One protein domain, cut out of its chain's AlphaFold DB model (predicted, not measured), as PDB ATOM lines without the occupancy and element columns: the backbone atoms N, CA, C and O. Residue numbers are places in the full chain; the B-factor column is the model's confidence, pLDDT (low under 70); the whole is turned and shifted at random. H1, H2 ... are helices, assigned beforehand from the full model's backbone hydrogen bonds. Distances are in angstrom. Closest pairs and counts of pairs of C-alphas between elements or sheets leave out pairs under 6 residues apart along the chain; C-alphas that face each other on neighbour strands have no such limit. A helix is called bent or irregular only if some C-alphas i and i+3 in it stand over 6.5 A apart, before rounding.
ATOM      1  N   LEU A 212       6.188 -16.376 -56.360       82.88
ATOM      2  CA  LEU A 212       4.884 -16.856 -56.775       82.88
ATOM      3  C   LEU A 212       4.961 -18.110 -57.666       82.88
ATOM      4  O   LEU A 212       4.137 -19.002 -57.520       82.88
ATOM      5  N   VAL A 213       5.943 -18.206 -58.568       85.19
ATOM      6  CA  VAL A 213       6.041 -19.311 -59.536       85.19
ATOM      7  C   VAL A 213       6.349 -20.645 -58.839       85.19
ATOM      8  O   VAL A 213       5.567 -21.579 -59.020       85.19
ATOM      9  N   PRO A 214       7.385 -20.762 -57.980       90.00
ATOM     10  CA  PRO A 214       7.589 -21.964 -57.170       90.00
ATOM     11  C   PRO A 214       6.380 -22.330 -56.301       90.00
ATOM     12  O   PRO A 214       6.045 -23.506 -56.201       90.00
ATOM     13  N   ILE A 215       5.708 -21.339 -55.702       91.69
ATOM     14  CA  ILE A 215       4.541 -21.555 -54.830       91.69
ATOM     15  C   ILE A 215       3.344 -22.111 -55.617       91.69
ATOM     16  O   ILE A 215       2.671 -23.033 -55.163       91.69
ATOM     17  N   ILE A 216       3.081 -21.587 -56.817       95.12
ATOM     18  CA  ILE A 216       1.999 -22.083 -57.678       95.12
ATOM     19  C   ILE A 216       2.300 -23.515 -58.135       95.12
ATOM     20  O   ILE A 216       1.417 -24.370 -58.088       95.12
ATOM     21  N   ILE A 217       3.546 -23.802 -58.527       94.75
ATOM     22  CA  ILE A 217       3.952 -25.148 -58.955       94.75
ATOM     23  C   ILE A 217       3.774 -26.151 -57.808       94.75
ATOM     24  O   ILE A 217       3.184 -27.212 -58.017       94.75
ATOM     25  N   THR A 218       4.218 -25.824 -56.590       96.00
ATOM     26  CA  THR A 218       4.067 -26.727 -55.438       96.00
ATOM     27  C   THR A 218       2.605 -26.948 -55.063       96.00
ATOM     28  O   THR A 218       2.229 -28.087 -54.775       96.00
ATOM     29  N   MET A 219       1.751 -25.919 -55.134       95.75
ATOM     30  CA  MET A 219       0.306 -26.077 -54.929       95.75
ATOM     31  C   MET A 219      -0.332 -27.014 -55.962       95.75
ATOM     32  O   MET A 219      -1.066 -27.924 -55.575       95.75
ATOM     33  N   ILE A 220      -0.034 -26.839 -57.254       96.75
ATOM     34  CA  ILE A 220      -0.594 -27.678 -58.325       96.75
ATOM     35  C   ILE A 220      -0.147 -29.134 -58.164       96.75
ATOM     36  O   ILE A 220      -0.977 -30.041 -58.221       96.75
ATOM     37  N   VAL A 221       1.144 -29.371 -57.915       96.81
ATOM     38  CA  VAL A 221       1.685 -30.728 -57.726       96.81
ATOM     39  C   VAL A 221       1.044 -31.405 -56.514       96.81
ATOM     40  O   VAL A 221       0.620 -32.556 -56.609       96.81
ATOM     41  N   THR A 222       0.902 -30.684 -55.399       97.12
ATOM     42  CA  THR A 222       0.255 -31.213 -54.188       97.12
ATOM     43  C   THR A 222      -1.203 -31.579 -54.459       97.12
ATOM     44  O   THR A 222      -1.635 -32.678 -54.112       97.12
ATOM     45  N   PHE A 223      -1.947 -30.704 -55.143       96.94
ATOM     46  CA  PHE A 223      -3.344 -30.948 -55.497       96.94
ATOM     47  C   PHE A 223      -3.511 -32.179 -56.397       96.94
ATOM     48  O   PHE A 223      -4.381 -33.012 -56.143       96.94
ATOM     49  N   LEU A 224      -2.649 -32.335 -57.409       96.94
ATOM     50  CA  LEU A 224      -2.660 -33.505 -58.288       96.94
ATOM     51  C   LEU A 224      -2.417 -34.795 -57.499       96.94
ATOM     52  O   LEU A 224      -3.183 -35.743 -57.650       96.94
ATOM     53  N   ILE A 225      -1.413 -34.824 -56.615       96.19
ATOM     54  CA  ILE A 225      -1.123 -35.992 -55.769       96.19
ATOM     55  C   ILE A 225      -2.326 -36.334 -54.880       96.19
ATOM     56  O   ILE A 225      -2.728 -37.496 -54.817       96.19
ATOM     57  N   SER A 226      -2.944 -35.344 -54.230       95.94
ATOM     58  CA  SER A 226      -4.140 -35.563 -53.406       95.94
ATOM     59  C   SER A 226      -5.312 -36.123 -54.218       95.94
ATOM     60  O   SER A 226      -5.996 -37.036 -53.756       95.94
ATOM     61  N   LEU A 227      -5.522 -35.623 -55.439       96.25
ATOM     62  CA  LEU A 227      -6.575 -36.094 -56.337       96.25
ATOM     63  C   LEU A 227      -6.313 -37.536 -56.801       96.25
ATOM     64  O   LEU A 227      -7.229 -38.357 -56.785       96.25
ATOM     65  N   PHE A 228      -5.062 -37.876 -57.125       94.00
ATOM     66  CA  PHE A 228      -4.660 -39.251 -57.435       94.00
ATOM     67  C   PHE A 228      -4.897 -40.198 -56.257       94.00
ATOM     68  O   PHE A 228      -5.498 -41.254 -56.443       94.00
ATOM     69  N   ILE A 229      -4.492 -39.816 -55.042       90.75
ATOM     70  CA  ILE A 229      -4.737 -40.613 -53.831       90.75
ATOM     71  C   ILE A 229      -6.241 -40.803 -53.615       90.75
ATOM     72  O   ILE A 229      -6.677 -41.913 -53.331       90.75
ATOM     73  N   PHE A 230      -7.050 -39.758 -53.797       90.38
ATOM     74  CA  PHE A 230      -8.502 -39.850 -53.657       90.38
ATOM     75  C   PHE A 230      -9.130 -40.817 -54.672       90.38
ATOM     76  O   PHE A 230      -9.965 -41.641 -54.298       90.38
ATOM     77  N   ILE A 231      -8.709 -40.763 -55.941       89.38
ATOM     78  CA  ILE A 231      -9.150 -41.709 -56.977       89.38
ATOM     79  C   ILE A 231      -8.734 -43.134 -56.600       89.38
ATOM     80  O   ILE A 231      -9.569 -44.035 -56.630       89.38
ATOM     81  N   LEU A 232      -7.482 -43.344 -56.187       87.44
ATOM     82  CA  LEU A 232      -7.004 -44.659 -55.762       87.44
ATOM     83  C   LEU A 232      -7.809 -45.183 -54.570       87.44
ATOM     84  O   LEU A 232      -8.262 -46.323 -54.604       87.44
ATOM     85  N   LEU A 233      -8.064 -44.355 -53.560       85.12
ATOM     86  CA  LEU A 233      -8.876 -44.727 -52.403       85.12
ATOM     87  C   LEU A 233     -10.334 -45.012 -52.775       85.12
ATOM     88  O   LEU A 233     -10.948 -45.866 -52.151       85.12
ATOM     89  N   LYS A 234     -10.900 -44.327 -53.772       83.81
ATOM     90  CA  LYS A 234     -12.299 -44.518 -54.183       83.81
ATOM     91  C   LYS A 234     -12.500 -45.727 -55.103       83.81
ATOM     92  O   LYS A 234     -13.527 -46.390 -54.993       83.81
ATOM     93  N   PHE A 235     -11.565 -45.987 -56.014       83.19
ATOM     94  CA  PHE A 235     -11.729 -46.962 -57.100       83.19
ATOM     95  C   PHE A 235     -10.867 -48.225 -56.955       83.19
ATOM     96  O   PHE A 235     -11.066 -49.178 -57.704       83.19
ATOM     97  N   THR A 236      -9.939 -48.273 -55.995       83.75
ATOM     98  CA  THR A 236      -9.172 -49.491 -55.679       83.75
ATOM     99  C   THR A 236      -9.882 -50.291 -54.586       83.75
ATOM    100  O   THR A 236     -10.547 -49.727 -53.722       83.75
ATOM    101  N   THR A 237      -9.679 -51.610 -54.553       75.44
ATOM    102  CA  THR A 237     -10.142 -52.545 -53.502       75.44
ATOM    103  C   THR A 237      -9.756 -52.142 -52.068       75.44
ATOM    104  O   THR A 237     -10.401 -52.560 -51.107       75.44
ATOM    105  N   LEU A 238      -8.759 -51.267 -51.895       70.25
ATOM    106  CA  LEU A 238      -8.446 -50.628 -50.611       70.25
ATOM    107  C   LEU A 238      -9.602 -49.754 -50.087       70.25
ATOM    108  O   LEU A 238      -9.851 -49.720 -48.884       70.25
ATOM    109  N   GLY A 239     -10.362 -49.109 -50.976       68.56
ATOM    110  CA  GLY A 239     -11.546 -48.322 -50.632       68.56
ATOM    111  C   GLY A 239     -12.657 -49.150 -50.003       68.56
ATOM    112  O   GLY A 239     -13.237 -48.741 -48.997       68.56
ATOM    113  N   SER A 240     -12.907 -50.351 -50.533       71.50
ATOM    114  CA  SER A 240     -13.887 -51.276 -49.951       71.50
ATOM    115  C   SER A 240     -13.470 -51.783 -48.569       71.50
ATOM    116  O   SER A 240     -14.335 -51.991 -47.723       71.50
ATOM    117  N   LEU A 241     -12.165 -51.915 -48.293       76.19
ATOM    118  CA  LEU A 241     -11.674 -52.280 -46.957       76.19
ATOM    119  C   LEU A 241     -11.909 -51.153 -45.944       76.19
ATOM    120  O   LEU A 241     -12.328 -51.413 -44.818       76.19
ATOM    121  N   ILE A 242     -11.701 -49.897 -46.354       76.56
ATOM    122  CA  ILE A 242     -11.968 -48.726 -45.506       76.56
ATOM    123  C   ILE A 242     -13.472 -48.566 -45.267       76.56
ATOM    124  O   ILE A 242     -13.877 -48.338 -44.130       76.56
ATOM    125  N   GLN A 243     -14.307 -48.736 -46.299       76.25
ATOM    126  CA  GLN A 243     -15.765 -48.728 -46.145       76.25
ATOM    127  C   GLN A 243     -16.253 -49.864 -45.240       76.25
ATOM    128  O   GLN A 243     -17.111 -49.641 -44.394       76.25
ATOM    129  N   GLY A 244     -15.673 -51.063 -45.350       80.50
ATOM    130  CA  GLY A 244     -15.964 -52.169 -44.437       80.50
ATOM    131  C   GLY A 244     -15.599 -51.830 -42.990       80.50
ATOM    132  O   GLY A 244     -16.409 -52.025 -42.086       80.50
ATOM    133  N   ALA A 245     -14.421 -51.246 -42.762       81.12
ATOM    134  CA  ALA A 245     -13.978 -50.842 -41.430       81.12
ATOM    135  C   ALA A 245     -14.855 -49.737 -40.811       81.12
ATOM    136  O   ALA A 245     -15.133 -49.775 -39.611       81.12
ATOM    137  N   THR A 246     -15.318 -48.762 -41.603       80.31
ATOM    138  CA  THR A 246     -16.231 -47.718 -41.108       80.31
ATOM    139  C   THR A 246     -17.621 -48.269 -40.804       80.31
ATOM    140  O   THR A 246     -18.213 -47.867 -39.805       80.31
ATOM    141  N   LEU A 247     -18.117 -49.227 -41.593       87.88
ATOM    142  CA  LEU A 247     -19.403 -49.891 -41.362       87.88
ATOM    143  C   LEU A 247     -19.365 -50.773 -40.104       87.88
ATOM    144  O   LEU A 247     -20.281 -50.710 -39.288       87.88
ATOM    145  N   ILE A 248     -18.260 -51.496 -39.874       88.06
ATOM    146  CA  ILE A 248     -18.026 -52.247 -38.627       88.06
ATOM    147  C   ILE A 248     -18.018 -51.301 -37.423       88.06
ATOM    148  O   ILE A 248     -18.691 -51.569 -36.431       88.06
ATOM    149  N   ARG A 249     -17.301 -50.170 -37.501       86.50
ATOM    150  CA  ARG A 249     -17.287 -49.184 -36.408       86.50
ATOM    151  C   ARG A 249     -18.669 -48.593 -36.148       86.50
ATOM    152  O   ARG A 249     -19.026 -48.428 -34.989       86.50
ATOM    153  N   ARG A 250     -19.445 -48.298 -37.195       88.31
ATOM    154  CA  ARG A 250     -20.810 -47.779 -37.054       88.31
ATOM    155  C   ARG A 250     -21.716 -48.777 -36.335       88.31
ATOM    156  O   ARG A 250     -22.340 -48.395 -35.360       88.31
ATOM    157  N   ASN A 251     -21.671 -50.054 -36.719       88.06
ATOM    158  CA  ASN A 251     -22.429 -51.103 -36.031       88.06
ATOM    159  C   ASN A 251     -22.027 -51.248 -34.554       88.06
ATOM    160  O   ASN A 251     -22.881 -51.509 -33.716       88.06
ATOM    161  N   VAL A 252     -20.744 -51.063 -34.217       92.06
ATOM    162  CA  VAL A 252     -20.288 -51.062 -32.816       92.06
ATOM    163  C   VAL A 252     -20.862 -49.869 -32.047       92.06
ATOM    164  O   VAL A 252     -21.331 -50.055 -30.930       92.06
ATOM    165  N   TYR A 253     -20.854 -48.665 -32.627       89.69
ATOM    166  CA  TYR A 253     -21.446 -47.486 -31.987       89.69
ATOM    167  C   TYR A 253     -22.963 -47.605 -31.827       89.69
ATOM    168  O   TYR A 253     -23.460 -47.310 -30.746       89.69
ATOM    169  N   ASP A 254     -23.669 -48.079 -32.853       89.88
ATOM    170  CA  ASP A 254     -25.118 -48.290 -32.802       89.88
ATOM    171  C   ASP A 254     -25.471 -49.341 -31.729       89.88
ATOM    172  O   ASP A 254     -26.418 -49.157 -30.969       89.88
ATOM    173  N   ASN A 255     -24.657 -50.396 -31.582       90.81
ATOM    174  CA  ASN A 255     -24.830 -51.400 -30.528       90.81
ATOM    175  C   ASN A 255     -24.549 -50.843 -29.119       90.81
ATOM    176  O   ASN A 255     -25.274 -51.160 -28.181       90.81
ATOM    177  N   ILE A 256     -23.522 -49.998 -28.958       89.81
ATOM    178  CA  ILE A 256     -23.239 -49.321 -27.680       89.81
ATOM    179  C   ILE A 256     -24.379 -48.361 -27.316       89.81
ATOM    180  O   ILE A 256     -24.768 -48.303 -26.154       89.81
ATOM    181  N   ASP A 257     -24.925 -47.617 -28.280       88.50
ATOM    182  CA  ASP A 257     -26.048 -46.701 -28.047       88.50
ATOM    183  C   ASP A 257     -27.338 -47.463 -27.699       88.50
ATOM    184  O   ASP A 257     -28.064 -47.088 -26.775       88.50
ATOM    185  N   GLU A 258     -27.591 -48.603 -28.351       87.12
ATOM    186  CA  GLU A 258     -28.696 -49.492 -27.991       87.12
ATOM    187  C   GLU A 258     -28.525 -50.068 -26.572       87.12
ATOM    188  O   GLU A 258     -29.467 -50.070 -25.777       87.12
ATOM    189  N   GLU A 259     -27.317 -50.492 -26.198       84.44
ATOM    190  CA  GLU A 259     -27.017 -50.961 -24.842       84.44
ATOM    191  C   GLU A 259     -27.200 -49.839 -23.803       84.44
ATOM    192  O   GLU A 259     -27.841 -50.038 -22.767       84.44
ATOM    193  N   LEU A 260     -26.726 -48.628 -24.101       81.31
ATOM    194  CA  LEU A 260     -26.828 -47.462 -23.221       81.31
ATOM    195  C   LEU A 260     -28.276 -46.961 -23.087       81.31
ATOM    196  O   LEU A 260     -28.688 -46.538 -22.004       81.31
ATOM    197  N   SER A 261     -29.076 -47.057 -24.153       78.06
ATOM    198  CA  SER A 261     -30.511 -46.758 -24.122       78.06
ATOM    199  C   SER A 261     -31.311 -47.800 -23.328       78.06
ATOM    200  O   SER A 261     -32.218 -47.412 -22.591       78.06
ATOM    201  N   ARG A 262     -30.931 -49.089 -23.358       78.75
ATOM    202  CA  ARG A 262     -31.497 -50.117 -22.459       78.75
ATOM    203  C   ARG A 262     -31.115 -49.883 -20.998       78.75
ATOM    204  O   ARG A 262     -31.983 -49.975 -20.136       78.75
ATOM    205  N   PHE A 263     -29.863 -49.523 -20.709       74.38
ATOM    206  CA  PHE A 263     -29.424 -49.192 -19.344       74.38
ATOM    207  C   PHE A 263     -30.085 -47.923 -18.782       74.38
ATOM    208  O   PHE A 263     -30.266 -47.816 -17.572       74.38
TER     209      PHE A 263
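This is residues 212 to 263 of the 285 residues of the protein "Variable surface protein" of Plasmodium gonderi (UniProt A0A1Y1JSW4). Two long helices, H1 and then H2, meet near their ends at a corner and make a wide, open V. The corner is where the end of H1 passes through a tight link into the beginning of H2; from there the two arms run away from each other, and their far parts, residues 212 to 229 of H1 and 244 to 263 of H2, stand free. The printed part has 52 residues with two named helices and no named strand, and its class is all helix. It is extended, with a radius of gyration of the C-alphas of 19.3 A, and the C-alphas span 61 by 26 by 7 A.

H1, residues 212 to 235, is joined to H2, residues 237 to 263, by a tight link of one residue, Thr 236. The two helices are close but not clearly touching, with 2 pairs of C-alphas within 8 A. Their closest C-alphas are those of Leu 233 and Gly 239, 4.8 A apart. Their lines stand at 72 degrees, only just about perpendicular, and their centres are 31.6 A apart. In both H1 and H2 every pair of O i and N i+4 is within hydrogen-bond range. Neither helix is bent.

H1 begins at C-alpha 212, at (4.884, -16.856, -56.775), and ends at C-alpha 235, at (-11.729, -46.962, -57.100); its 24 residues measure 34.4 A from first to last C-alpha. H2, the longest helix with 27 residues, begins at C-alpha 237, at (-10.142, -52.545, -53.502), and ends at C-alpha 263, at (-29.424, -49.192, -19.344), 39.4 A from first to last C-alpha.

The two C-alphas farthest apart are those of Val 213 and Phe 263, at 61.4 A. The printed part has no cut. The mean pLDDT of the printed part is 86.8, with 92 for H1 and 82 for H2; residue 239 is the one printed residue under 70.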